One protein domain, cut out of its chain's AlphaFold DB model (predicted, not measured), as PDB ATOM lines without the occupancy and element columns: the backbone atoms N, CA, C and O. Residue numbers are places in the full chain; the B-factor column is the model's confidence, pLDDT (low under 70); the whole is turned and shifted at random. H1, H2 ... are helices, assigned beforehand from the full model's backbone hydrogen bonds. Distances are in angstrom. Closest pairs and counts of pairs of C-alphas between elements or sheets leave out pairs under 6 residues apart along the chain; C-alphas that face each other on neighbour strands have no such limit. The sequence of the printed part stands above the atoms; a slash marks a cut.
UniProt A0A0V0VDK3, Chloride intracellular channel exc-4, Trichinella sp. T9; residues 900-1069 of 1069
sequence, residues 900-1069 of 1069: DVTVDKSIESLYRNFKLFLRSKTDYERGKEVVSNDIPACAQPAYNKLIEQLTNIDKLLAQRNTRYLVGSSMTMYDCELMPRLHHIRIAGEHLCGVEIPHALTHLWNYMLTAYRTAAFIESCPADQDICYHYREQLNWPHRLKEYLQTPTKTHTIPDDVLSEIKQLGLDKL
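What this domain is: This is residues 900 to 1069 of the 1069 residues of the protein "Chloride intracellular channel exc-4" of Trichinella sp. T9 (UniProt A0A0V0VDK3). One long helix, H4, runs through the middle; the end-to-end pair H1 and H2 packs along one side of it, with H3 folded back against H2. H5 crosses near one end between H3 and H4, H8 packs on H5, and the short H6 and H7 pack on H4. The printed part has 170 residues with eight named helices, H1 to H8 in chain order, and no named strand: all helix. It is compact and rounded, with a radius of gyration of the C-alphas of 16.4 A and spans of 46 by 36 by 30 A.

Where its parts are: H1, residues 901 to 907, begins at C-alpha (313.892, 231.133, 307.817). H2 is residues 910 to 925, 22.8 A long; H3, 940 to 960, 30.2 A; H4, 972 to 992, 29.2 A. H5 is residues 1001 to 1010, H6 1014 to 1019, H7 1023 to 1033. H8, residues 1055 to 1064, ends at C-alpha (312.732, 203.870, 301.436).

How they stand to each other: H4, the hub, touches H2 at a shallow tilt of 11 degrees, the same way; the closest C-alphas, of Tyr 911 and Arg 980, are 6.6 A apart. H2 and H3 form a helical hairpin, closest at C-alphas Phe 917 and Ala 942, 4.7 A. H7 touches H4 about perpendicular, 81 degrees, closest at C-alphas Ala 987 and Cys 1027, 5.7 A. H6 only just touches H4, with 3 pairs of C-alphas within 8 A, closest at Met 978 and Phe 1016, 7.6 A. H5 touches H3, closest at C-alphas Asp 954 and Leu 1003, 4.9 A, and H8, closest at Thr 1001 and Val 1057, 6.4 A. H4 and H8 are apart. Every O i to N i+4 pair is within hydrogen-bond range in H3, H5, H6, H7 and H8; H1 has 2 of 3, H2 11 of 12, H4 15 of 17.

The domain as a whole: The C-alphas farthest apart, of Gly 927 and Ser 968, are 47.7 A apart. The printed part has no cut. The links H2 to H3, H3 to H4 and H7 to H8 are long. Residues 927 to 931, 1035 to 1045 and 1069 have pLDDT under 70.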
ATOM      1  N   ASP A 900     310.728 230.860 304.415       89.50
ATOM      2  CA  ASP A 900     311.122 229.906 305.449       89.50
ATOM      3  C   ASP A 900     312.550 230.176 305.942       89.50
ATOM      4  O   ASP A 900     313.548 229.844 305.301       89.50
ATOM      5  N   VAL A 901     312.638 230.748 307.146       89.88
ATOM      6  CA  VAL A 901     313.892 231.133 307.817       89.88
ATOM      7  C   VAL A 901     314.790 229.921 308.150       89.88
ATOM      8  O   VAL A 901     315.964 230.093 308.483       89.88
ATOM      9  N   THR A 902     314.264 228.696 308.080       90.81
ATOM     10  CA  THR A 902     315.015 227.445 308.296       90.81
ATOM     11  C   THR A 902     315.693 226.983 307.013       90.81
ATOM     12  O   THR A 902     316.861 226.589 307.046       90.81
ATOM     13  N   VAL A 903     314.969 227.043 305.890       91.56
ATOM     14  CA  VAL A 903     315.481 226.688 304.557       91.56
ATOM     15  C   VAL A 903     316.567 227.677 304.144       91.56
ATOM     16  O   VAL A 903     317.692 227.260 303.888       91.56
ATOM     17  N   ASP A 904     316.251 228.972 304.205       87.69
ATOM     18  CA  ASP A 904     317.131 230.118 303.931       87.69
ATOM     19  C   ASP A 904     318.534 229.934 304.552       87.69
ATOM     20  O   ASP A 904     319.543 229.782 303.857       87.69
ATOM     21  N   LYS A 905     318.587 229.774 305.880       87.62
ATOM     22  CA  LYS A 905     319.832 229.554 306.640       87.62
ATOM     23  C   LYS A 905     320.550 228.241 306.328       87.62
ATOM     24  O   LYS A 905     321.747 228.138 306.588       87.62
ATOM     25  N   SER A 906     319.840 227.234 305.820       87.75
ATOM     26  CA  SER A 906     320.434 225.941 305.456       87.75
ATOM     27  C   SER A 906     321.117 225.973 304.086       87.75
ATOM     28  O   SER A 906     321.972 225.123 303.834       87.75
ATOM     29  N   ILE A 907     320.784 226.936 303.213       90.25
ATOM     30  CA  ILE A 907     321.302 227.002 301.834       90.25
ATOM     31  C   ILE A 907     322.200 228.219 301.553       90.25
ATOM     32  O   ILE A 907     323.123 228.090 300.744       90.25
ATOM     33  N   GLU A 908     322.032 229.344 302.267       81.38
ATOM     34  CA  GLU A 908     322.795 230.607 302.112       81.38
ATOM     35  C   GLU A 908     324.315 230.387 301.959       81.38
ATOM     36  O   GLU A 908     324.987 230.949 301.091       81.38
ATOM     37  N   SER A 909     324.882 229.524 302.805       84.62
ATOM     38  CA  SER A 909     326.330 229.317 302.901       84.62
ATOM     39  C   SER A 909     326.892 228.259 301.938       84.62
ATOM     40  O   SER A 909     328.117 228.155 301.800       84.62
ATOM     41  N   LEU A 910     326.040 227.483 301.257       89.56
ATOM     42  CA  LEU A 910     326.446 226.301 300.489       89.56
ATOM     43  C   LEU A 910     327.405 226.649 299.341       89.56
ATOM     44  O   LEU A 910     328.498 226.086 299.235       89.56
ATOM     45  N   TYR A 911     327.022 227.612 298.500       86.81
ATOM     46  CA  TYR A 911     327.788 227.965 297.301       86.81
ATOM     47  C   TYR A 911     329.151 228.591 297.631       86.81
ATOM     48  O   TYR A 911     330.164 228.307 296.982       86.81
ATOM     49  N   ARG A 912     329.198 229.394 298.700       88.56
ATOM     50  CA  ARG A 912     330.428 229.988 299.238       88.56
ATOM     51  C   ARG A 912     331.393 228.903 299.723       88.56
ATOM     52  O   ARG A 912     332.573 228.947 299.383       88.56
ATOM     53  N   ASN A 913     330.894 227.905 300.457       88.19
ATOM     54  CA  ASN A 913     331.710 226.785 300.931       88.19
ATOM     55  C   ASN A 913     332.241 225.933 299.764       88.19
ATOM     56  O   ASN A 913     333.420 225.578 299.770       88.19
ATOM     57  N   PHE A 914     331.428 225.685 298.727       91.06
ATOM     58  CA  PHE A 914     331.885 225.005 297.511       91.06
ATOM     59  C   PHE A 914     333.012 225.765 296.803       91.06
ATOM     60  O   PHE A 914     334.059 225.179 296.531       91.06
ATOM     61  N   LYS A 915     332.860 227.076 296.561       86.69
ATOM     62  CA  LYS A 915     333.913 227.883 295.917       86.69
ATOM     63  C   LYS A 915     335.217 227.923 296.718       86.69
ATOM     64  O   LYS A 915     336.290 227.897 296.117       86.69
ATOM     65  N   LEU A 916     335.144 227.946 298.052       86.38
ATOM     66  CA  LEU A 916     336.326 227.869 298.920       86.38
ATOM     67  C   LEU A 916     337.028 226.504 298.827       86.38
ATOM     68  O   LEU A 916     338.253 226.463 298.716       86.38
ATOM     69  N   PHE A 917     336.272 225.401 298.820       89.44
ATOM     70  CA  PHE A 917     336.815 224.053 298.617       89.44
ATOM     71  C   PHE A 917     337.469 223.909 297.236       89.44
ATOM     72  O   PHE A 917     338.648 223.559 297.154       89.44
ATOM     73  N   LEU A 918     336.731 224.246 296.174       87.12
ATOM     74  CA  LEU A 918     337.179 224.153 294.786       87.12
ATOM     75  C   LEU A 918     338.485 224.936 294.580       87.12
ATOM     76  O   LEU A 918     339.473 224.384 294.092       87.12
ATOM     77  N   ARG A 919     338.538 226.197 295.031       86.25
ATOM     78  CA  ARG A 919     339.761 227.010 294.967       86.25
ATOM     79  C   ARG A 919     340.910 226.370 295.751       86.25
ATOM     80  O   ARG A 919     342.002 226.226 295.216       86.25
ATOM     81  N   SER A 920     340.669 225.925 296.986       84.19
ATOM     82  CA  SER A 920     341.731 225.358 297.828       84.19
ATOM     83  C   SER A 920     342.300 224.033 297.310       84.19
ATOM     84  O   SER A 920     343.468 223.752 297.582       84.19
ATOM     85  N   LYS A 921     341.515 223.210 296.601       82.00
ATOM     86  CA  LYS A 921     342.039 222.010 295.933       82.00
ATOM     87  C   LYS A 921     342.766 222.380 294.636       82.00
ATOM     88  O   LYS A 921     343.905 221.963 294.440       82.00
ATOM     89  N   THR A 922     342.177 223.244 293.811       78.06
ATOM     90  CA  THR A 922     342.766 223.644 292.519       78.06
ATOM     91  C   THR A 922     344.091 224.407 292.670       78.06
ATOM     92  O   THR A 922     345.037 224.122 291.936       78.06
ATOM     93  N   ASP A 923     344.238 225.276 293.677       80.56
ATOM     94  CA  ASP A 923     345.512 225.946 293.987       80.56
ATOM     95  C   ASP A 923     346.613 224.954 294.461       80.56
ATOM     96  O   ASP A 923     347.796 225.227 294.264       80.56
ATOM     97  N   TYR A 924     346.260 223.780 295.015       77.69
ATOM     98  CA  TYR A 924     347.202 222.701 295.387       77.69
ATOM     99  C   TYR A 924     347.557 221.753 294.220       77.69
ATOM    100  O   TYR A 924     348.579 221.053 294.252       77.69
ATOM    101  N   GLU A 925     346.716 221.692 293.188       73.62
ATOM    102  CA  GLU A 925     346.930 220.852 292.001       73.62
ATOM    103  C   GLU A 925     347.524 221.621 290.811       73.62
ATOM    104  O   GLU A 925     348.046 220.999 289.883       73.62
ATOM    105  N   ARG A 926     347.556 222.961 290.872       71.50
ATOM    106  CA  ARG A 926     348.218 223.837 289.894       71.50
ATOM    107  C   ARG A 926     349.670 223.394 289.642       71.50
ATOM    108  O   ARG A 926     350.543 223.561 290.488       71.50
ATOM    109  N   GLY A 927     349.921 222.872 288.440       59.84
ATOM    110  CA  GLY A 927     351.237 222.399 287.989       59.84
ATOM    111  C   GLY A 927     351.417 220.874 287.963       59.84
ATOM    112  O   GLY A 927     352.477 220.412 287.549       59.84
ATOM    113  N   LYS A 928     350.409 220.086 288.358       66.44
ATOM    114  CA  LYS A 928     350.392 218.622 288.195       66.44
ATOM    115  C   LYS A 928     349.686 218.240 286.890       66.44
ATOM    116  O   LYS A 928     348.680 218.842 286.530       66.44
ATOM    117  N   GLU A 929     350.185 217.217 286.195       55.72
ATOM    118  CA  GLU A 929     349.551 216.713 284.959       55.72
ATOM    119  C   GLU A 929     348.338 215.800 285.212       55.72
ATOM    120  O   GLU A 929     347.555 215.544 284.294       55.72
ATOM    121  N   VAL A 930     348.180 215.317 286.450       62.56
ATOM    122  CA  VAL A 930     347.133 214.388 286.886       62.56
ATOM    123  C   VAL A 930     346.443 214.969 288.123       62.56
ATOM    124  O   VAL A 930     347.115 215.322 289.093       62.56
ATOM    125  N   VAL A 931     345.112 215.064 288.071       66.38
ATOM    126  CA  VAL A 931     344.240 215.374 289.220       66.38
ATOM    127  C   VAL A 931     344.172 214.130 290.106       66.38
ATOM    128  O   VAL A 931     343.990 213.032 289.577       66.38
ATOM    129  N   SER A 932     344.324 214.267 291.425       72.25
ATOM    130  CA  SER A 932     344.080 213.148 292.349       72.25
ATOM    131  C   SER A 932     342.644 213.184 292.854       72.25
ATOM    132  O   SER A 932     342.094 214.259 293.079       72.25
ATOM    133  N   ASN A 933     342.053 212.024 293.128       74.94
ATOM    134  CA  ASN A 933     340.782 211.950 293.856       74.94
ATOM    135  C   ASN A 933     340.978 212.248 295.357       74.94
ATOM    136  O   ASN A 933     340.033 212.648 296.035       74.94
ATOM    137  N   ASP A 934     342.209 212.140 295.873       78.62
ATOM    138  CA  ASP A 934     342.541 212.479 297.261       78.62
ATOM    139  C   ASP A 934     342.236 213.948 297.590       78.62
ATOM    140  O   ASP A 934     342.327 214.850 296.747       78.62
ATOM    141  N   ILE A 935     341.924 214.214 298.859       83.88
ATOM    142  CA  ILE A 935     341.702 215.569 299.369       83.88
ATOM    143  C   ILE A 935     342.948 215.994 300.157       83.88
ATOM    144  O   ILE A 935     343.303 215.347 301.143       83.88
ATOM    145  N   PRO A 936     343.652 217.065 299.748       82.31
ATOM    146  CA  PRO A 936     344.858 217.496 300.436       82.31
ATOM    147  C   PRO A 936     344.524 218.161 301.776       82.31
ATOM    148  O   PRO A 936     343.509 218.847 301.914       82.31
ATOM    149  N   ALA A 937     345.430 218.038 302.750       80.81
ATOM    150  CA  ALA A 937     345.239 218.551 304.111       80.81
ATOM    151  C   ALA A 937     344.919 220.063 304.187       80.81
ATOM    152  O   ALA A 937     344.274 220.502 305.136       80.81
ATOM    153  N   CYS A 938     345.324 220.854 303.187       78.00
ATOM    154  CA  CYS A 938     344.963 222.270 303.063       78.00
ATOM    155  C   CYS A 938     343.499 222.503 302.640       78.00
ATOM    156  O   CYS A 938     342.882 223.446 303.127       78.00
ATOM    157  N   ALA A 939     342.928 221.644 301.787       86.25
ATOM    158  CA  ALA A 939     341.539 221.743 301.328       86.25
ATOM    159  C   ALA A 939     340.545 221.037 302.267       86.25
ATOM    160  O   ALA A 939     339.364 221.390 302.285       86.25
ATOM    161  N   GLN A 940     341.012 220.083 303.084       86.88
ATOM    162  CA  GLN A 940     340.184 219.317 304.023       86.88
ATOM    163  C   GLN A 940     339.258 220.182 304.912       86.88
ATOM    164  O   GLN A 940     338.089 219.824 305.045       86.88
ATOM    165  N   PRO A 941     339.677 221.337 305.480       88.06
ATOM    166  CA  PRO A 941     338.786 222.169 306.297       88.06
ATOM    167  C   PRO A 941     337.646 222.816 305.497       88.06
ATOM    168  O   PRO A 941     336.566 223.042 306.042       88.06
ATOM    169  N   ALA A 942     337.868 223.115 304.213       88.06
ATOM    170  CA  ALA A 942     336.840 223.655 303.325       88.06
ATOM    171  C   ALA A 942     335.896 222.548 302.827       88.06
ATOM    172  O   ALA A 942     334.682 222.741 302.820       88.06
ATOM    173  N   TYR A 943     336.438 221.368 302.507       91.62
ATOM    174  CA  TYR A 943     335.650 220.180 302.176       91.62
ATOM    175  C   TYR A 943     334.722 219.771 303.327       91.62
ATOM    176  O   TYR A 943     333.521 219.625 303.124       91.62
ATOM    177  N   ASN A 944     335.244 219.676 304.554       92.94
ATOM    178  CA  ASN A 944     334.442 219.312 305.724       92.94
ATOM    179  C   ASN A 944     333.256 220.277 305.921       92.94
ATOM    180  O   ASN A 944     332.146 219.820 306.174       92.94
ATOM    181  N   LYS A 945     333.459 221.590 305.721       92.19
ATOM    182  CA  LYS A 945     332.388 222.605 305.770       92.19
ATOM    183  C   LYS A 945     331.385 222.509 304.619       92.19
ATOM    184  O   LYS A 945     330.239 222.914 304.786       92.19
ATOM    185  N   LEU A 946     331.786 222.022 303.445       93.81
ATOM    186  CA  LEU A 946     330.860 221.745 302.344       93.81
ATOM    187  C   LEU A 946     329.975 220.537 302.688       93.81
ATOM    188  O   LEU A 946     328.751 220.645 302.643       93.81
ATOM    189  N   ILE A 947     330.586 219.424 303.104       94.88
ATOM    190  CA  ILE A 947     329.876 218.195 303.485       94.88
ATOM    191  C   ILE A 947     328.966 218.420 304.700       94.88
ATOM    192  O   ILE A 947     327.842 217.928 304.709       94.88
ATOM    193  N   GLU A 948     329.386 219.207 305.692       93.88
ATOM    194  CA  GLU A 948     328.551 219.592 306.836       93.88
ATOM    195  C   GLU A 948     327.253 220.292 306.397       93.88
ATOM    196  O   GLU A 948     326.176 219.925 306.863       93.88
ATOM    197  N   GLN A 949     327.327 221.252 305.466       93.94
ATOM    198  CA  GLN A 949     326.132 221.937 304.954       93.94
ATOM    199  C   GLN A 949     325.247 220.999 304.125       93.94
ATOM    200  O   GLN A 949     324.045 220.941 304.373       93.94
ATOM    201  N   LEU A 950     325.822 220.195 303.221       96.44
ATOM    202  CA  LEU A 950     325.073 219.185 302.454       96.44
ATOM    203  C   LEU A 950     324.358 218.178 303.378       96.44
ATOM    204  O   LEU A 950     323.202 217.836 303.147       96.44
ATOM    205  N   THR A 951     325.007 217.777 304.473       95.94
ATOM    206  CA  THR A 951     324.440 216.883 305.497       95.94
ATOM    207  C   THR A 951     323.327 217.558 306.310       95.94
ATOM    208  O   THR A 951     322.419 216.889 306.800       95.94
ATOM    209  N   ASN A 952     323.368 218.880 306.487       94.81
ATOM    210  CA  ASN A 952     322.296 219.623 307.153       94.81
ATOM    211  C   ASN A 952     321.080 219.828 306.234       94.81
ATOM    212  O   ASN A 952     319.951 219.754 306.715       94.81
ATOM    213  N   ILE A 953     321.295 219.987 304.923       95.62
ATOM    214  CA  ILE A 953     320.226 220.005 303.913       95.62
ATOM    215  C   ILE A 953     319.562 218.621 303.804       95.62
ATOM    216  O   ILE A 953     318.337 218.544 303.837       95.62
ATOM    217  N   ASP A 954     320.333 217.526 303.769       95.75
ATOM    218  CA  ASP A 954     319.784 216.157 303.776       95.75
ATOM    219  C   ASP A 954     318.891 215.901 305.004       95.75
ATOM    220  O   ASP A 954     317.753 215.458 304.862       95.75
ATOM    221  N   LYS A 955     319.343 216.297 306.205       95.25
ATOM    222  CA  LYS A 955     318.531 216.230 307.435       95.25
ATOM    223  C   LYS A 955     317.256 217.071 307.357       95.25
ATOM    224  O   LYS A 955     316.238 216.641 307.889       95.25
ATOM    225  N   LEU A 956     317.298 218.259 306.747       94.06
ATOM    226  CA  LEU A 956     316.118 219.115 306.580       94.06
ATOM    227  C   LEU A 956     315.096 218.453 305.645       94.06
ATOM    228  O   LEU A 956     313.912 218.409 305.975       94.06
ATOM    229  N   LEU A 957     315.554 217.880 304.529       93.94
ATOM    230  CA  LEU A 957     314.718 217.119 303.596       93.94
ATOM    231  C   LEU A 957     314.111 215.878 304.277       93.94
ATOM    232  O   LEU A 957     312.905 215.661 304.181       93.94
ATOM    233  N   ALA A 958     314.909 215.129 305.044       92.94
ATOM    234  CA  ALA A 958     314.457 213.975 305.827       92.94
ATOM    235  C   ALA A 958     313.426 214.337 306.915       92.94
ATOM    236  O   ALA A 958     312.512 213.565 307.188       92.94
ATOM    237  N   GLN A 959     313.558 215.513 307.543       92.56
ATOM    238  CA  GLN A 959     312.618 216.000 308.562       92.56
ATOM    239  C   GLN A 959     311.290 216.481 307.972       92.56
ATOM    240  O   GLN A 959     310.261 216.368 308.639       92.56
ATOM    241  N   ARG A 960     311.303 217.038 306.754       89.00
ATOM    242  CA  ARG A 960     310.096 217.546 306.083       89.00
ATOM    243  C   ARG A 960     309.351 216.461 305.316       89.00
ATOM    244  O   ARG A 960     308.125 216.458 305.335       89.00
ATOM    245  N   ASN A 961     310.078 215.539 304.681       87.56
ATOM    246  CA  ASN A 961     309.525 214.478 303.838       87.56
ATOM    247  C   ASN A 961     308.552 215.035 302.770       87.56
ATOM    248  O   ASN A 961     307.451 214.526 302.559       87.56
ATOM    249  N   THR A 962     308.970 216.127 302.126       88.19
ATOM    250  CA  THR A 962     308.254 216.854 301.070       88.19
ATOM    251  C   THR A 962     308.999 216.750 299.739       88.19
ATOM    252  O   THR A 962     310.197 216.472 299.705       88.19
ATOM    253  N   ARG A 963     308.292 216.981 298.626       87.19
ATOM    254  CA  ARG A 963     308.869 216.930 297.273       87.19
ATOM    255  C   ARG A 963     309.879 218.054 297.007       87.19
ATOM    256  O   ARG A 963     310.890 217.819 296.347       87.19
ATOM    257  N   TYR A 964     309.595 219.243 297.533       92.38
ATOM    258  CA  TYR A 964     310.416 220.455 297.465       92.38
ATOM    259  C   TYR A 964     310.779 220.935 298.883       92.38
ATOM    260  O   TYR A 964     310.274 220.397 299.875       92.38
ATOM    261  N   LEU A 965     311.651 221.941 299.010       91.38
ATOM    262  CA  LEU A 965     312.199 222.400 300.300       91.38
ATOM    263  C   LEU A 965     311.140 222.913 301.289       91.38
ATOM    264  O   LEU A 965     311.289 222.738 302.502       91.38
ATOM    265  N   VAL A 966     310.087 223.562 300.789       89.81
ATOM    266  CA  VAL A 966     309.002 224.123 301.616       89.81
ATOM    267  C   VAL A 966     307.771 223.210 301.635       89.81
ATOM    268  O   VAL A 966     307.158 223.048 302.687       89.81
ATOM    269  N   GLY A 967     307.428 222.565 300.514       87.44
ATOM    270  CA  GLY A 967     306.197 221.778 300.403       87.44
ATOM    271  C   GLY A 967     306.094 220.917 299.140       87.44
ATOM    272  O   GLY A 967     307.072 220.332 298.674       87.44
ATOM    273  N   SER A 968     304.880 220.800 298.599       86.44
ATOM    274  CA  SER A 968     304.574 220.045 297.371       86.44
ATOM    275  C   SER A 968     304.721 220.860 296.078       86.44
ATOM    276  O   SER A 968     304.786 220.272 294.999       86.44
ATOM    277  N   SER A 969     304.816 222.189 296.177       87.75
ATOM    278  CA  SER A 969     305.089 223.123 295.078       87.75
ATOM    279  C   SER A 969     306.516 223.677 295.140       87.75
ATOM    280  O   SER A 969     307.100 223.778 296.219       87.75
ATOM    281  N   MET A 970     307.054 224.067 293.982       90.88
ATOM    282  CA  MET A 970     308.384 224.669 293.849       90.88
ATOM    283  C   MET A 970     308.384 226.131 294.325       90.88
ATOM    284  O   MET A 970     307.456 226.883 294.021       90.88
ATOM    285  N   THR A 971     309.433 226.536 295.041       93.12
ATOM    286  CA  THR A 971     309.633 227.894 295.579       93.12
ATOM    287  C   THR A 971     310.919 228.540 295.049       93.12
ATOM    288  O   THR A 971     311.746 227.878 294.417       93.12
ATOM    289  N   MET A 972     311.126 229.825 295.353       92.69
ATOM    290  CA  MET A 972     312.388 230.542 295.122       92.69
ATOM    291  C   MET A 972     313.605 229.767 295.662       92.69
ATOM    292  O   MET A 972     314.622 229.666 294.985       92.69
ATOM    293  N   TYR A 973     313.483 229.115 296.827       94.31
ATOM    294  CA  TYR A 973     314.572 228.344 297.435       94.31
ATOM    295  C   TYR A 973     314.944 227.099 296.623       94.31
ATOM    296  O   TYR A 973     316.093 226.657 296.647       94.31
ATOM    297  N   ASP A 974     313.990 226.523 295.887       95.06
ATOM    298  CA  ASP A 974     314.245 225.386 295.004       95.06
ATOM    299  C   ASP A 974     314.921 225.846 293.702       95.06
ATOM    300  O   ASP A 974     315.891 225.223 293.257       95.06
ATOM    301  N   CYS A 975     314.480 226.988 293.160       94.56
ATOM    302  CA  CYS A 975     315.118 227.692 292.040       94.56
ATOM    303  C   CYS A 975     316.557 228.119 292.380       94.56
ATOM    304  O   CYS A 975     317.432 228.088 291.519       94.56
ATOM    305  N   GLU A 976     316.814 228.440 293.647       94.06
ATOM    306  CA  GLU A 976     318.129 228.766 294.190       94.06
ATOM    307  C   GLU A 976     319.010 227.514 294.392       94.06
ATOM    308  O   GLU A 976     320.176 227.475 293.978       94.06
ATOM    309  N   LEU A 977     318.484 226.469 295.044       95.81
ATOM    310  CA  LEU A 977     319.274 225.309 295.466       95.81
ATOM    311  C   LEU A 977     319.569 224.325 294.324       95.81
ATOM    312  O   LEU A 977     320.688 223.807 294.254       95.81
ATOM    313  N   MET A 978     318.605 224.034 293.443       96.31
ATOM    314  CA  MET A 978     318.765 222.990 292.417       96.31
ATOM    315  C   MET A 978     319.924 223.281 291.437       96.31
ATOM    316  O   MET A 978     320.773 222.396 291.267       96.31
ATOM    317  N   PRO A 979     320.069 224.498 290.867       95.88
ATOM    318  CA  PRO A 979     321.229 224.859 290.042       95.88
ATOM    319  C   PRO A 979     322.559 224.720 290.791       95.88
ATOM    320  O   PRO A 979     323.547 224.222 290.245       95.88
ATOM    321  N   ARG A 980     322.588 225.112 292.072       95.81
ATOM    322  CA  ARG A 980     323.797 225.079 292.907       95.81
ATOM    323  C   ARG A 980     324.241 223.647 293.197       95.81
ATOM    324  O   ARG A 980     325.425 223.361 293.033       95.81
ATOM    325  N   LEU A 981     323.327 222.737 293.548       96.50
ATOM    326  CA  LEU A 981     323.638 221.312 293.737       96.50
ATOM    327  C   LEU A 981     324.138 220.656 292.445       96.50
ATOM    328  O   LEU A 981     325.120 219.913 292.476       96.50
ATOM    329  N   HIS A 982     323.520 220.969 291.303       96.31
ATOM    330  CA  HIS A 982     323.976 220.450 290.017       96.31
ATOM    331  C   HIS A 982     325.384 220.956 289.663       96.31
ATOM    332  O   HIS A 982     326.265 220.154 289.352       96.31
ATOM    333  N   HIS A 983     325.649 222.259 289.817       95.12
ATOM    334  CA  HIS A 983     326.988 222.827 289.629       95.12
ATOM    335  C   HIS A 983     328.033 222.216 290.579       95.12
ATOM    336  O   HIS A 983     329.159 221.969 290.146       95.12
ATOM    337  N   ILE A 984     327.678 221.966 291.849       94.88
ATOM    338  CA  ILE A 984     328.550 221.309 292.840       94.88
ATOM    339  C   ILE A 984     328.941 219.910 292.367       94.88
ATOM    340  O   ILE A 984     330.125 219.579 292.399       94.88
ATOM    341  N   ARG A 985     327.975 219.115 291.888       94.38
ATOM    342  CA  ARG A 985     328.229 217.774 291.351       94.38
ATOM    343  C   ARG A 985     329.153 217.824 290.136       94.38
ATOM    344  O   ARG A 985     330.249 217.277 290.201       94.38
ATOM    345  N   ILE A 986     328.746 218.505 289.060       94.12
ATOM    346  CA  ILE A 986     329.480 218.485 287.784       94.12
ATOM    347  C   ILE A 986     330.914 218.983 287.966       94.12
ATOM    348  O   ILE A 986     331.859 218.308 287.561       94.12
ATOM    349  N   ALA A 987     331.099 220.138 288.608       90.88
ATOM    350  CA  ALA A 987     332.427 220.716 288.779       90.88
ATOM    351  C   ALA A 987     333.253 220.019 289.876       90.88
ATOM    352  O   ALA A 987     334.476 219.970 289.755       90.88
ATOM    353  N   GLY A 988     332.630 219.448 290.912       89.38
ATOM    354  CA  GLY A 988     333.319 218.612 291.902       89.38
ATOM    355  C   GLY A 988     333.901 217.342 291.277       89.38
ATOM    356  O   GLY A 988     335.086 217.050 291.445       89.38
ATOM    357  N   GLU A 989     333.099 216.646 290.475       88.56
ATOM    358  CA  GLU A 989     333.481 215.437 289.743       88.56
ATOM    359  C   GLU A 989     334.559 215.758 288.687       88.56
ATOM    360  O   GLU A 989     335.685 215.265 288.764       88.56
ATOM    361  N   HIS A 990     334.273 216.678 287.759       85.00
ATOM    362  CA  HIS A 990     335.096 216.910 286.562       85.00
ATOM    363  C   HIS A 990     336.337 217.796 286.772       85.00
ATOM    364  O   HIS A 990     337.226 217.805 285.914       85.00
ATOM    365  N   LEU A 991     336.413 218.574 287.862       81.50
ATOM    366  CA  LEU A 991     337.575 219.425 288.176       81.50
ATOM    367  C   LEU A 991     338.338 218.978 289.427       81.50
ATOM    368  O   LEU A 991     339.431 219.486 289.665       81.50
ATOM    369  N   CYS A 992     337.774 218.081 290.241       81.31
ATOM    370  CA  CYS A 992     338.340 217.699 291.537       81.31
ATOM    371  C   CYS A 992     338.204 216.207 291.883       81.31
ATOM    372  O   CYS A 992     338.685 215.826 292.950       81.31
ATOM    373  N   GLY A 993     337.584 215.364 291.047       82.38
ATOM    374  CA  GLY A 993     337.420 213.930 291.322       82.38
ATOM    375  C   GLY A 993     336.623 213.632 292.599       82.38
ATOM    376  O   GLY A 993     336.925 212.662 293.290       82.38
ATOM    377  N   VAL A 994     335.677 214.510 292.962       86.06
ATOM    378  CA  VAL A 994     334.933 214.478 294.233       86.06
ATOM    379  C   VAL A 994     333.432 214.607 293.977       86.06
ATOM    380  O   VAL A 994     332.946 215.650 293.544       86.06
ATOM    381  N   GLU A 995     332.702 213.541 294.288       90.00
ATOM    382  CA  GLU A 995     331.247 213.436 294.147       90.00
ATOM    383  C   GLU A 995     330.509 213.830 295.443       90.00
ATOM    384  O   GLU A 995     331.100 213.948 296.521       90.00
ATOM    385  N   ILE A 996     329.189 214.025 295.352       94.31
ATOM    386  CA  ILE A 996     328.322 214.198 296.530       94.31
ATOM    387  C   ILE A 996     328.167 212.822 297.211       94.31
ATOM    388  O   ILE A 996     327.800 211.866 296.527       94.31
ATOM    389  N   PRO A 997     328.408 212.674 298.532       94.69
ATOM    390  CA  PRO A 997     328.375 211.363 299.183       94.69
ATOM    391  C   PRO A 997     327.050 210.619 298.976       94.69
ATOM    392  O   PRO A 997     325.976 211.171 299.208       94.69
ATOM    393  N   HIS A 998     327.127 209.346 298.579       94.19
ATOM    394  CA  HIS A 998     325.956 208.510 298.275       94.19
ATOM    395  C   HIS A 998     325.001 208.351 299.470       94.19
ATOM    396  O   HIS A 998     323.792 208.316 299.283       94.19
ATOM    397  N   ALA A 999     325.533 208.367 300.697       93.00
ATOM    398  CA  ALA A 999     324.769 208.274 301.946       93.00
ATOM    399  C   ALA A 999     323.897 209.510 302.283       93.00
ATOM    400  O   ALA A 999     323.309 209.562 303.362       93.00
ATOM    401  N   LEU A1000     323.835 210.523 301.408       96.06
ATOM    402  CA  LEU A1000     322.903 211.656 301.507       96.06
ATOM    403  C   LEU A1000     321.645 211.368 300.671       96.06
ATOM    404  O   LEU A1000     321.371 212.016 299.658       96.06
ATOM    405  N   THR A1001     320.922 210.314 301.050       93.44
ATOM    406  CA  THR A1001     319.863 209.692 300.240       93.44
ATOM    407  C   THR A1001     318.664 210.618 299.995       93.44
ATOM    408  O   THR A1001     318.046 210.556 298.930       93.44
ATOM    409  N   HIS A1002     318.349 211.534 300.920       94.56
ATOM    410  CA  HIS A1002     317.255 212.499 300.749       94.56
ATOM    411  C   HIS A1002     317.678 213.655 299.838       94.56
ATOM    412  O   HIS A1002     316.900 214.083 298.985       94.56
ATOM    413  N   LEU A1003     318.928 214.110 299.951       95.88
ATOM    414  CA  LEU A1003     319.525 215.087 299.039       95.88
ATOM    415  C   LEU A1003     319.585 214.550 297.600       95.88
ATOM    416  O   LEU A1003     319.237 215.263 296.659       95.88
ATOM    417  N   TRP A1004     319.965 213.283 297.417       95.56
ATOM    418  CA  TRP A1004     319.947 212.632 296.106       95.56
ATOM    419  C   TRP A1004     318.527 212.430 295.559       95.56
ATOM    420  O   TRP A1004     318.323 212.600 294.356       95.56
ATOM    421  N   ASN A1005     317.531 212.159 296.411       94.88
ATOM    422  CA  ASN A1005     316.127 212.148 295.987       94.88
ATOM    423  C   ASN A1005     315.654 213.542 295.542       94.88
ATOM    424  O   ASN A1005     314.987 213.673 294.521       94.88
ATOM    425  N   TYR A1006     316.065 214.601 296.240       96.06
ATOM    426  CA  TYR A1006     315.779 215.980 295.842       96.06
ATOM    427  C   TYR A1006     316.464 216.364 294.513       96.06
ATOM    428  O   TYR A1006     315.850 217.013 293.664       96.06
ATOM    429  N   MET A1007     317.689 215.888 294.254       95.81
ATOM    430  CA  MET A1007     318.310 216.012 292.924       95.81
ATOM    431  C   MET A1007     317.550 215.216 291.849       95.81
ATOM    432  O   MET A1007     317.392 215.704 290.733       95.81
ATOM    433  N   LEU A1008     317.014 214.033 292.170       94.44
ATOM    434  CA  LEU A1008     316.133 213.283 291.267       94.44
ATOM    435  C   LEU A1008     314.816 214.032 290.985       94.44
ATOM    436  O   LEU A1008     314.329 213.981 289.856       94.44
ATOM    437  N   THR A1009     314.267 214.777 291.952       94.06
ATOM    438  CA  THR A1009     313.145 215.707 291.727       94.06
ATOM    439  C   THR A1009     313.539 216.841 290.781       94.06
ATOM    440  O   THR A1009     312.793 217.124 289.842       94.06
ATOM    441  N   ALA A1010     314.717 217.452 290.955       95.12
ATOM    442  CA  ALA A1010     315.225 218.486 290.046       95.12
ATOM    443  C   ALA A1010     315.306 217.969 288.598       95.12
ATOM    444  O   ALA A1010     314.743 218.570 287.685       95.12
ATOM    445  N   TYR A1011     315.879 216.780 288.397       95.38
ATOM    446  CA  TYR A1011     315.970 216.120 287.089       95.38
ATOM    447  C   TYR A1011     314.625 215.644 286.500       95.38
ATOM    448  O   TYR A1011     314.589 215.173 285.364       95.38
ATOM    449  N   ARG A1012     313.517 215.783 287.240       92.81
ATOM    450  CA  ARG A1012     312.131 215.547 286.793       92.81
ATOM    451  C   ARG A1012     311.310 216.840 286.660       92.81
ATOM    452  O   ARG A1012     310.142 216.771 286.289       92.81
ATOM    453  N   THR A1013     311.881 218.000 286.982       93.75
ATOM    454  CA  THR A1013     311.177 219.291 287.011       93.75
ATOM    455  C   THR A1013     311.453 220.065 285.725       93.75
ATOM    456  O   THR A1013     312.602 220.393 285.434       93.75
ATOM    457  N   ALA A1014     310.408 220.373 284.949       93.38
ATOM    458  CA  ALA A1014     310.538 220.981 283.619       93.38
ATOM    459  C   ALA A1014     311.320 222.306 283.645       93.38
ATOM    460  O   ALA A1014     312.272 222.472 282.884       93.38
ATOM    461  N   ALA A1015     311.014 223.182 284.611       94.25
ATOM    462  CA  ALA A1015     311.742 224.428 284.852       94.25
ATOM    463  C   ALA A1015     313.265 224.225 284.994       94.25
ATOM    464  O   ALA A1015     314.050 225.012 284.466       94.25
ATOM    465  N   PHE A1016     313.710 223.155 285.664       96.25
ATOM    466  CA  PHE A1016     315.132 222.826 285.782       96.25
ATOM    467  C   PHE A1016     315.699 222.284 284.461       96.25
ATOM    468  O   PHE A1016     316.766 222.714 284.028       96.25
ATOM    469  N   ILE A1017     314.991 221.366 283.795       94.56
ATOM    470  CA  ILE A1017     315.448 220.711 282.556       94.56
ATOM    471  C   ILE A1017     315.692 221.736 281.437       94.56
ATOM    472  O   ILE A1017     316.751 221.700 280.797       94.56
ATOM    473  N   GLU A1018     314.755 222.668 281.250       92.12
ATOM    474  CA  GLU A1018     314.809 223.723 280.228       92.12
ATOM    475  C   GLU A1018     315.819 224.830 280.561       92.12
ATOM    476  O   GLU A1018     316.406 225.428 279.661       92.12
ATOM    477  N   SER A1019     316.067 225.094 281.848       94.19
ATOM    478  CA  SER A1019     317.015 226.129 282.280       94.19
ATOM    479  C   SER A1019     318.458 225.645 282.424       94.19
ATOM    480  O   SER A1019     319.383 226.454 282.353       94.19
ATOM    481  N   CYS A1020     318.675 224.337 282.598       94.50
ATOM    482  CA  CYS A1020     319.999 223.777 282.839       94.50
ATOM    483  C   CYS A1020     320.965 224.038 281.659       94.50
ATOM    484  O   CYS A1020     320.610 223.747 280.509       94.50
ATOM    485  N   PRO A1021     322.197 224.527 281.906       93.88
ATOM    486  CA  PRO A1021     323.273 224.547 280.908       93.88
ATOM    487  C   PRO A1021     323.747 223.115 280.578       93.88
ATOM    488  O   PRO A1021     323.244 222.142 281.139       93.88
ATOM    489  N   ALA A1022     324.712 222.964 279.667       92.25
ATOM    490  CA  ALA A1022     325.383 221.677 279.449       92.25
ATOM    491  C   ALA A1022     326.574 221.487 280.408       92.25
ATOM    492  O   ALA A1022     327.215 222.460 280.821       92.25
ATOM    493  N   ASP A1023     326.914 220.233 280.718       92.38
ATOM    494  CA  ASP A1023     327.964 219.860 281.683       92.38
ATOM    495  C   ASP A1023     329.323 220.515 281.330       92.38
ATOM    496  O   ASP A1023     330.069 220.977 282.201       92.38
ATOM    497  N   GLN A1024     329.619 220.627 280.027       88.88
ATOM    498  CA  GLN A1024     330.827 221.268 279.497       88.88
ATOM    499  C   GLN A1024     330.877 222.773 279.805       88.88
ATOM    500  O   GLN A1024     331.952 223.294 280.100       88.88
ATOM    501  N   ASP A1025     329.742 223.478 279.763       88.44
ATOM    502  CA  ASP A1025     329.678 224.920 280.042       88.44
ATOM    503  C   ASP A1025     329.866 225.215 281.531       88.44
ATOM    504  O   ASP A1025     330.523 226.198 281.879       88.44
ATOM    505  N   ILE A1026     329.365 224.335 282.405       90.50
ATOM    506  CA  ILE A1026     329.627 224.387 283.850       90.50
ATOM    507  C   ILE A1026     331.134 224.224 284.098       90.50
ATOM    508  O   ILE A1026     331.753 225.056 284.766       90.50
ATOM    509  N   CYS A1027     331.754 223.197 283.507       88.12
ATOM    510  CA  CYS A1027     333.196 222.958 283.623       88.12
ATOM    511  C   CYS A1027     334.037 224.129 283.087       88.12
ATOM    512  O   CYS A1027     335.035 224.505 283.704       88.12
ATOM    513  N   TYR A1028     333.636 224.722 281.959       84.50
ATOM    514  CA  TYR A1028     334.305 225.880 281.367       84.50
ATOM    515  C   TYR A1028     334.228 227.110 282.280       84.50
ATOM    516  O   TYR A1028     335.265 227.690 282.597       84.50
ATOM    517  N   HIS A1029     333.029 227.452 282.764       86.69
ATOM    518  CA  HIS A1029     332.766 228.609 283.627       86.69
ATOM    519  C   HIS A1029     333.636 228.621 284.894       86.69
ATOM    520  O   HIS A1029     334.179 229.659 285.276       86.69
ATOM    521  N   TYR A1030     333.822 227.465 285.539       85.31
ATOM    522  CA  TYR A1030     334.698 227.375 286.709       85.31
ATOM    523  C   TYR A1030     336.187 227.426 286.356       85.31
ATOM    524  O   TYR A1030     336.946 228.067 287.080       85.31
ATOM    525  N   ARG A1031     336.627 226.815 285.246       81.06
ATOM    526  CA  ARG A1031     338.030 226.913 284.797       81.06
ATOM    527  C   ARG A1031     338.419 228.344 284.425       81.06
ATOM    528  O   ARG A1031     339.514 228.769 284.784       81.06
ATOM    529  N   GLU A1032     337.509 229.093 283.802       79.19
ATOM    530  CA  GLU A1032     337.680 230.517 283.495       79.19
ATOM    531  C   GLU A1032     337.833 231.342 284.787       79.19
ATOM    532  O   GLU A1032     338.824 232.054 284.952       79.19
ATOM    533  N   GLN A1033     336.940 231.159 285.772       79.62
ATOM    534  CA  GLN A1033     337.027 231.832 287.084       79.62
ATOM    535  C   GLN A1033     338.283 231.484 287.901       79.62
ATOM    536  O   GLN A1033     338.674 232.256 288.777       79.62
ATOM    537  N   LEU A1034     338.904 230.331 287.646       74.00
ATOM    538  CA  LEU A1034     340.124 229.866 288.318       74.00
ATOM    539  C   LEU A1034     341.404 230.137 287.504       74.00
ATOM    540  O   LEU A1034     342.504 229.834 287.979       74.00
ATOM    541  N   ASN A1035     341.268 230.700 286.297       69.62
ATOM    542  CA  ASN A1035     342.339 230.906 285.320       69.62
ATOM    543  C   ASN A1035     343.155 229.616 285.062       69.62
ATOM    544  O   ASN A1035     344.384 229.592 285.175       69.62
ATOM    545  N   TRP A1036     342.451 228.510 284.793       65.62
ATOM    546  CA  TRP A1036     343.037 227.185 284.557       65.62
ATOM    547  C   TRP A1036     343.173 226.902 283.044       65.62
ATOM    548  O   TRP A1036     342.210 227.094 282.305       65.62
ATOM    549  N   PRO A1037     344.323 226.408 282.540       57.94
ATOM    550  CA  PRO A1037     344.533 226.192 281.104       57.94
ATOM    551  C   PRO A1037     343.583 225.144 280.490       57.94
ATOM    552  O   PRO A1037     343.561 223.980 280.895       57.94
ATOM    553  N   HIS A1038     342.829 225.551 279.465       60.50
ATOM    554  CA  HIS A1038     341.855 224.721 278.745       60.50
ATOM    555  C   HIS A1038     342.513 223.893 277.621       60.50
ATOM    556  O   HIS A1038     343.503 224.319 277.019       60.50
ATOM    557  N   ARG A1039     341.946 222.725 277.272       54.34
ATOM    558  CA  ARG A1039     342.408 221.909 276.129       54.34
ATOM    559  C   ARG A1039     341.506 222.132 274.913       54.34
ATOM    560  O   ARG A1039     340.310 221.876 274.969       54.34
ATOM    561  N   LEU A1040     342.094 222.493 273.768       48.47
ATOM    562  CA  LEU A1040     341.384 222.891 272.534       48.47
ATOM    563  C   LEU A1040     340.489 221.809 271.867       48.47
ATOM    564  O   LEU A1040     339.982 222.028 270.772       48.47
ATOM    565  N   LYS A1041     340.297 220.638 272.489       51.47
ATOM    566  CA  LYS A1041     339.424 219.554 271.997       51.47
ATOM    567  C   LYS A1041     338.017 219.553 272.605       51.47
ATOM    568  O   LYS A1041     337.134 218.927 272.031       51.47
ATOM    569  N   GLU A1042     337.797 220.233 273.728       53.81
ATOM    570  CA  GLU A1042     336.501 220.224 274.434       53.81
ATOM    571  C   GLU A1042     335.408 220.946 273.618       53.81
ATOM    572  O   GLU A1042     334.269 220.497 273.564       53.81
ATOM    573  N   TYR A1043     335.793 221.970 272.848       51.59
ATOM    574  CA  TYR A1043     334.954 222.721 271.897       51.59
ATOM    575  C   TYR A1043     334.350 221.888 270.746       51.59
ATOM    576  O   TYR A1043     333.550 222.411 269.975       51.59
ATOM    577  N   LEU A1044     334.756 220.622 270.584       53.28
ATOM    578  CA  LEU A1044     334.287 219.713 269.528       53.28
ATOM    579  C   LEU A1044     333.415 218.563 270.064       53.28
ATOM    580  O   LEU A1044     333.056 217.666 269.303       53.28
ATOM    581  N   GLN A1045     333.102 218.554 271.361       65.62
ATOM    582  CA  GLN A1045     332.234 217.547 271.968       65.62
ATOM    583  C   GLN A1045     330.759 217.952 271.858       65.62
ATOM    584  O   GLN A1045     330.406 219.120 272.018       65.62
ATOM    585  N   THR A1046     329.890 216.970 271.607       72.62
ATOM    586  CA  THR A1046     328.436 217.141 271.709       72.62
ATOM    587  C   THR A1046     328.078 217.547 273.145       72.62
ATOM    588  O   THR A1046     328.572 216.893 274.066       72.62
ATOM    589  N   PRO A1047     327.249 218.584 273.371       82.00
ATOM    590  CA  PRO A1047     326.866 218.983 274.722       82.00
ATOM    591  C   PRO A1047     326.093 217.863 275.431       82.00
ATOM    592  O   PRO A1047     325.206 217.248 274.839       82.00
ATOM    593  N   THR A1048     326.413 217.622 276.701       88.81
ATOM    594  CA  THR A1048     325.720 216.652 277.565       88.81
ATOM    595  C   THR A1048     325.004 217.362 278.714       88.81
ATOM    596  O   THR A1048     325.365 218.478 279.083       88.81
ATOM    597  N   LYS A1049     323.972 216.721 279.270       89.88
ATOM    598  CA  LYS A1049     323.329 217.117 280.529       89.88
ATOM    599  C   LYS A1049     323.225 215.886 281.424       89.88
ATOM    600  O   LYS A1049     322.513 214.938 281.082       89.88
ATOM    601  N   THR A1050     323.907 215.880 282.563       91.88
ATOM    602  CA  THR A1050     323.916 214.720 283.465       91.88
ATOM    603  C   THR A1050     322.725 214.780 284.427       91.88
ATOM    604  O   THR A1050     322.796 215.353 285.516       91.88
ATOM    605  N   HIS A1051     321.609 214.187 283.982       92.38
ATOM    606  CA  HIS A1051     320.310 214.128 284.679       92.38
ATOM    607  C   HIS A1051     320.002 212.764 285.348       92.38
ATOM    608  O   HIS A1051     318.876 212.507 285.772       92.38
ATOM    609  N   THR A1052     320.980 211.860 285.443       91.00
ATOM    610  CA  THR A1052     320.868 210.570 286.154       91.00
ATOM    611  C   THR A1052     321.446 210.665 287.567       91.00
ATOM    612  O   THR A1052     322.319 211.493 287.815       91.00
ATOM    613  N   ILE A1053     321.020 209.806 288.496       92.88
ATOM    614  CA  ILE A1053     321.655 209.627 289.819       92.88
ATOM    615  C   ILE A1053     322.306 208.229 289.910       92.88
ATOM    616  O   ILE A1053     321.977 207.388 289.071       92.88
ATOM    617  N   PRO A1054     323.207 207.961 290.877       93.50
ATOM    618  CA  PRO A1054     323.828 206.643 291.042       93.50
ATOM    619  C   PRO A1054     322.813 205.506 291.265       93.50
ATOM    620  O   PRO A1054     321.811 205.687 291.960       93.50
ATOM    621  N   ASP A1055     323.063 204.329 290.678       91.25
ATOM    622  CA  ASP A1055     322.126 203.190 290.682       91.25
ATOM    623  C   ASP A1055     321.924 202.552 292.070       91.25
ATOM    624  O   ASP A1055     320.842 202.038 292.376       91.25
ATOM    625  N   ASP A1056     322.946 202.591 292.926       91.31
ATOM    626  CA  ASP A1056     322.884 202.151 294.321       91.31
ATOM    627  C   ASP A1056     321.982 203.080 295.144       91.31
ATOM    628  O   ASP A1056     321.030 202.617 295.777       91.31
ATOM    629  N   VAL A1057     322.183 204.395 295.028       92.12
ATOM    630  CA  VAL A1057     321.342 205.409 295.683       92.12
ATOM    631  C   VAL A1057     319.904 205.367 295.153       92.12
ATOM    632  O   VAL A1057     318.952 205.420 295.928       92.12
ATOM    633  N   LEU A1058     319.711 205.183 293.842       91.50
ATOM    634  CA  LEU A1058     318.389 204.992 293.231       91.50
ATOM    635  C   LEU A1058     317.679 203.725 293.739       91.50
ATOM    636  O   LEU A1058     316.446 203.678 293.768       91.50
ATOM    637  N   SER A1059     318.433 202.693 294.122       91.00
ATOM    638  CA  SER A1059     317.888 201.473 294.723       91.00
ATOM    639  C   SER A1059     317.480 201.704 296.180       91.00
ATOM    640  O   SER A1059     316.389 201.285 296.575       91.00
ATOM    641  N   GLU A1060     318.282 202.443 296.953       90.88
ATOM    642  CA  GLU A1060     317.960 202.826 298.333       90.88
ATOM    643  C   GLU A1060     316.730 203.752 298.403       90.88
ATOM    644  O   GLU A1060     315.802 203.490 299.167       90.88
ATOM    645  N   ILE A1061     316.649 204.762 297.530       90.81
ATOM    646  CA  ILE A1061     315.495 205.672 297.393       90.81
ATOM    647  C   ILE A1061     314.182 204.894 297.194       90.81
ATOM    648  O   ILE A1061     313.183 205.180 297.858       90.81
ATOM    649  N   LYS A1062     314.186 203.868 296.330       91.12
ATOM    650  CA  LYS A1062     313.023 202.987 296.088       91.12
ATOM    651  C   LYS A1062     312.710 202.079 297.277       91.12
ATOM    652  O   LYS A1062     311.540 201.796 297.530       91.12
ATOM    653  N   GLN A1063     313.728 201.621 298.009       90.12
ATOM    654  CA  GLN A1063     313.556 200.817 299.224       90.12
ATOM    655  C   GLN A1063     312.939 201.640 300.367       90.12
ATOM    656  O   GLN A1063     312.096 201.124 301.099       90.12
ATOM    657  N   LEU A1064     313.319 202.914 300.492       86.81
ATOM    658  CA  LEU A1064     312.732 203.870 301.436       86.81
ATOM    659  C   LEU A1064     311.367 204.413 300.968       86.81
ATOM    660  O   LEU A1064     310.621 204.972 301.767       86.81
ATOM    661  N   GLY A1065     311.013 204.232 299.689       84.50
ATOM    662  CA  GLY A1065     309.763 204.715 299.092       84.50
ATOM    663  C   GLY A1065     309.733 206.223 298.817       84.50
ATOM    664  O   GLY A1065     308.657 206.770 298.575       84.50
ATOM    665  N   LEU A1066     310.898 206.877 298.845       85.62
ATOM    666  CA  LEU A1066     311.077 208.316 298.618       85.62
ATOM    667  C   LEU A1066     310.816 208.724 297.155       85.62
ATOM    668  O   LEU A1066     310.610 209.900 296.867       85.62
ATOM    669  N   ASP A1067     310.761 207.754 296.234       80.38
ATOM    670  CA  ASP A1067     310.489 207.946 294.804       80.38
ATOM    671  C   ASP A1067     309.037 208.349 294.471       80.38
ATOM    672  O   ASP A1067     308.729 208.578 293.296       80.38
ATOM    673  N   LYS A1068     308.167 208.420 295.491       74.75
ATOM    674  CA  LYS A1068     306.707 208.633 295.413       74.75
ATOM    675  C   LYS A1068     306.233 209.977 295.995       74.75
ATOM    676  O   LYS A1068     305.026 210.153 296.156       74.75
ATOM    677  N   LEU A1069     307.167 210.864 296.354       60.94
ATOM    678  CA  LEU A1069     306.916 212.204 296.908       60.94
ATOM    679  C   LEU A1069     306.650 213.247 295.805       60.94
ATOM    680  O   LEU A1069     307.349 213.206 294.767       60.94
TER     681      LEU A1069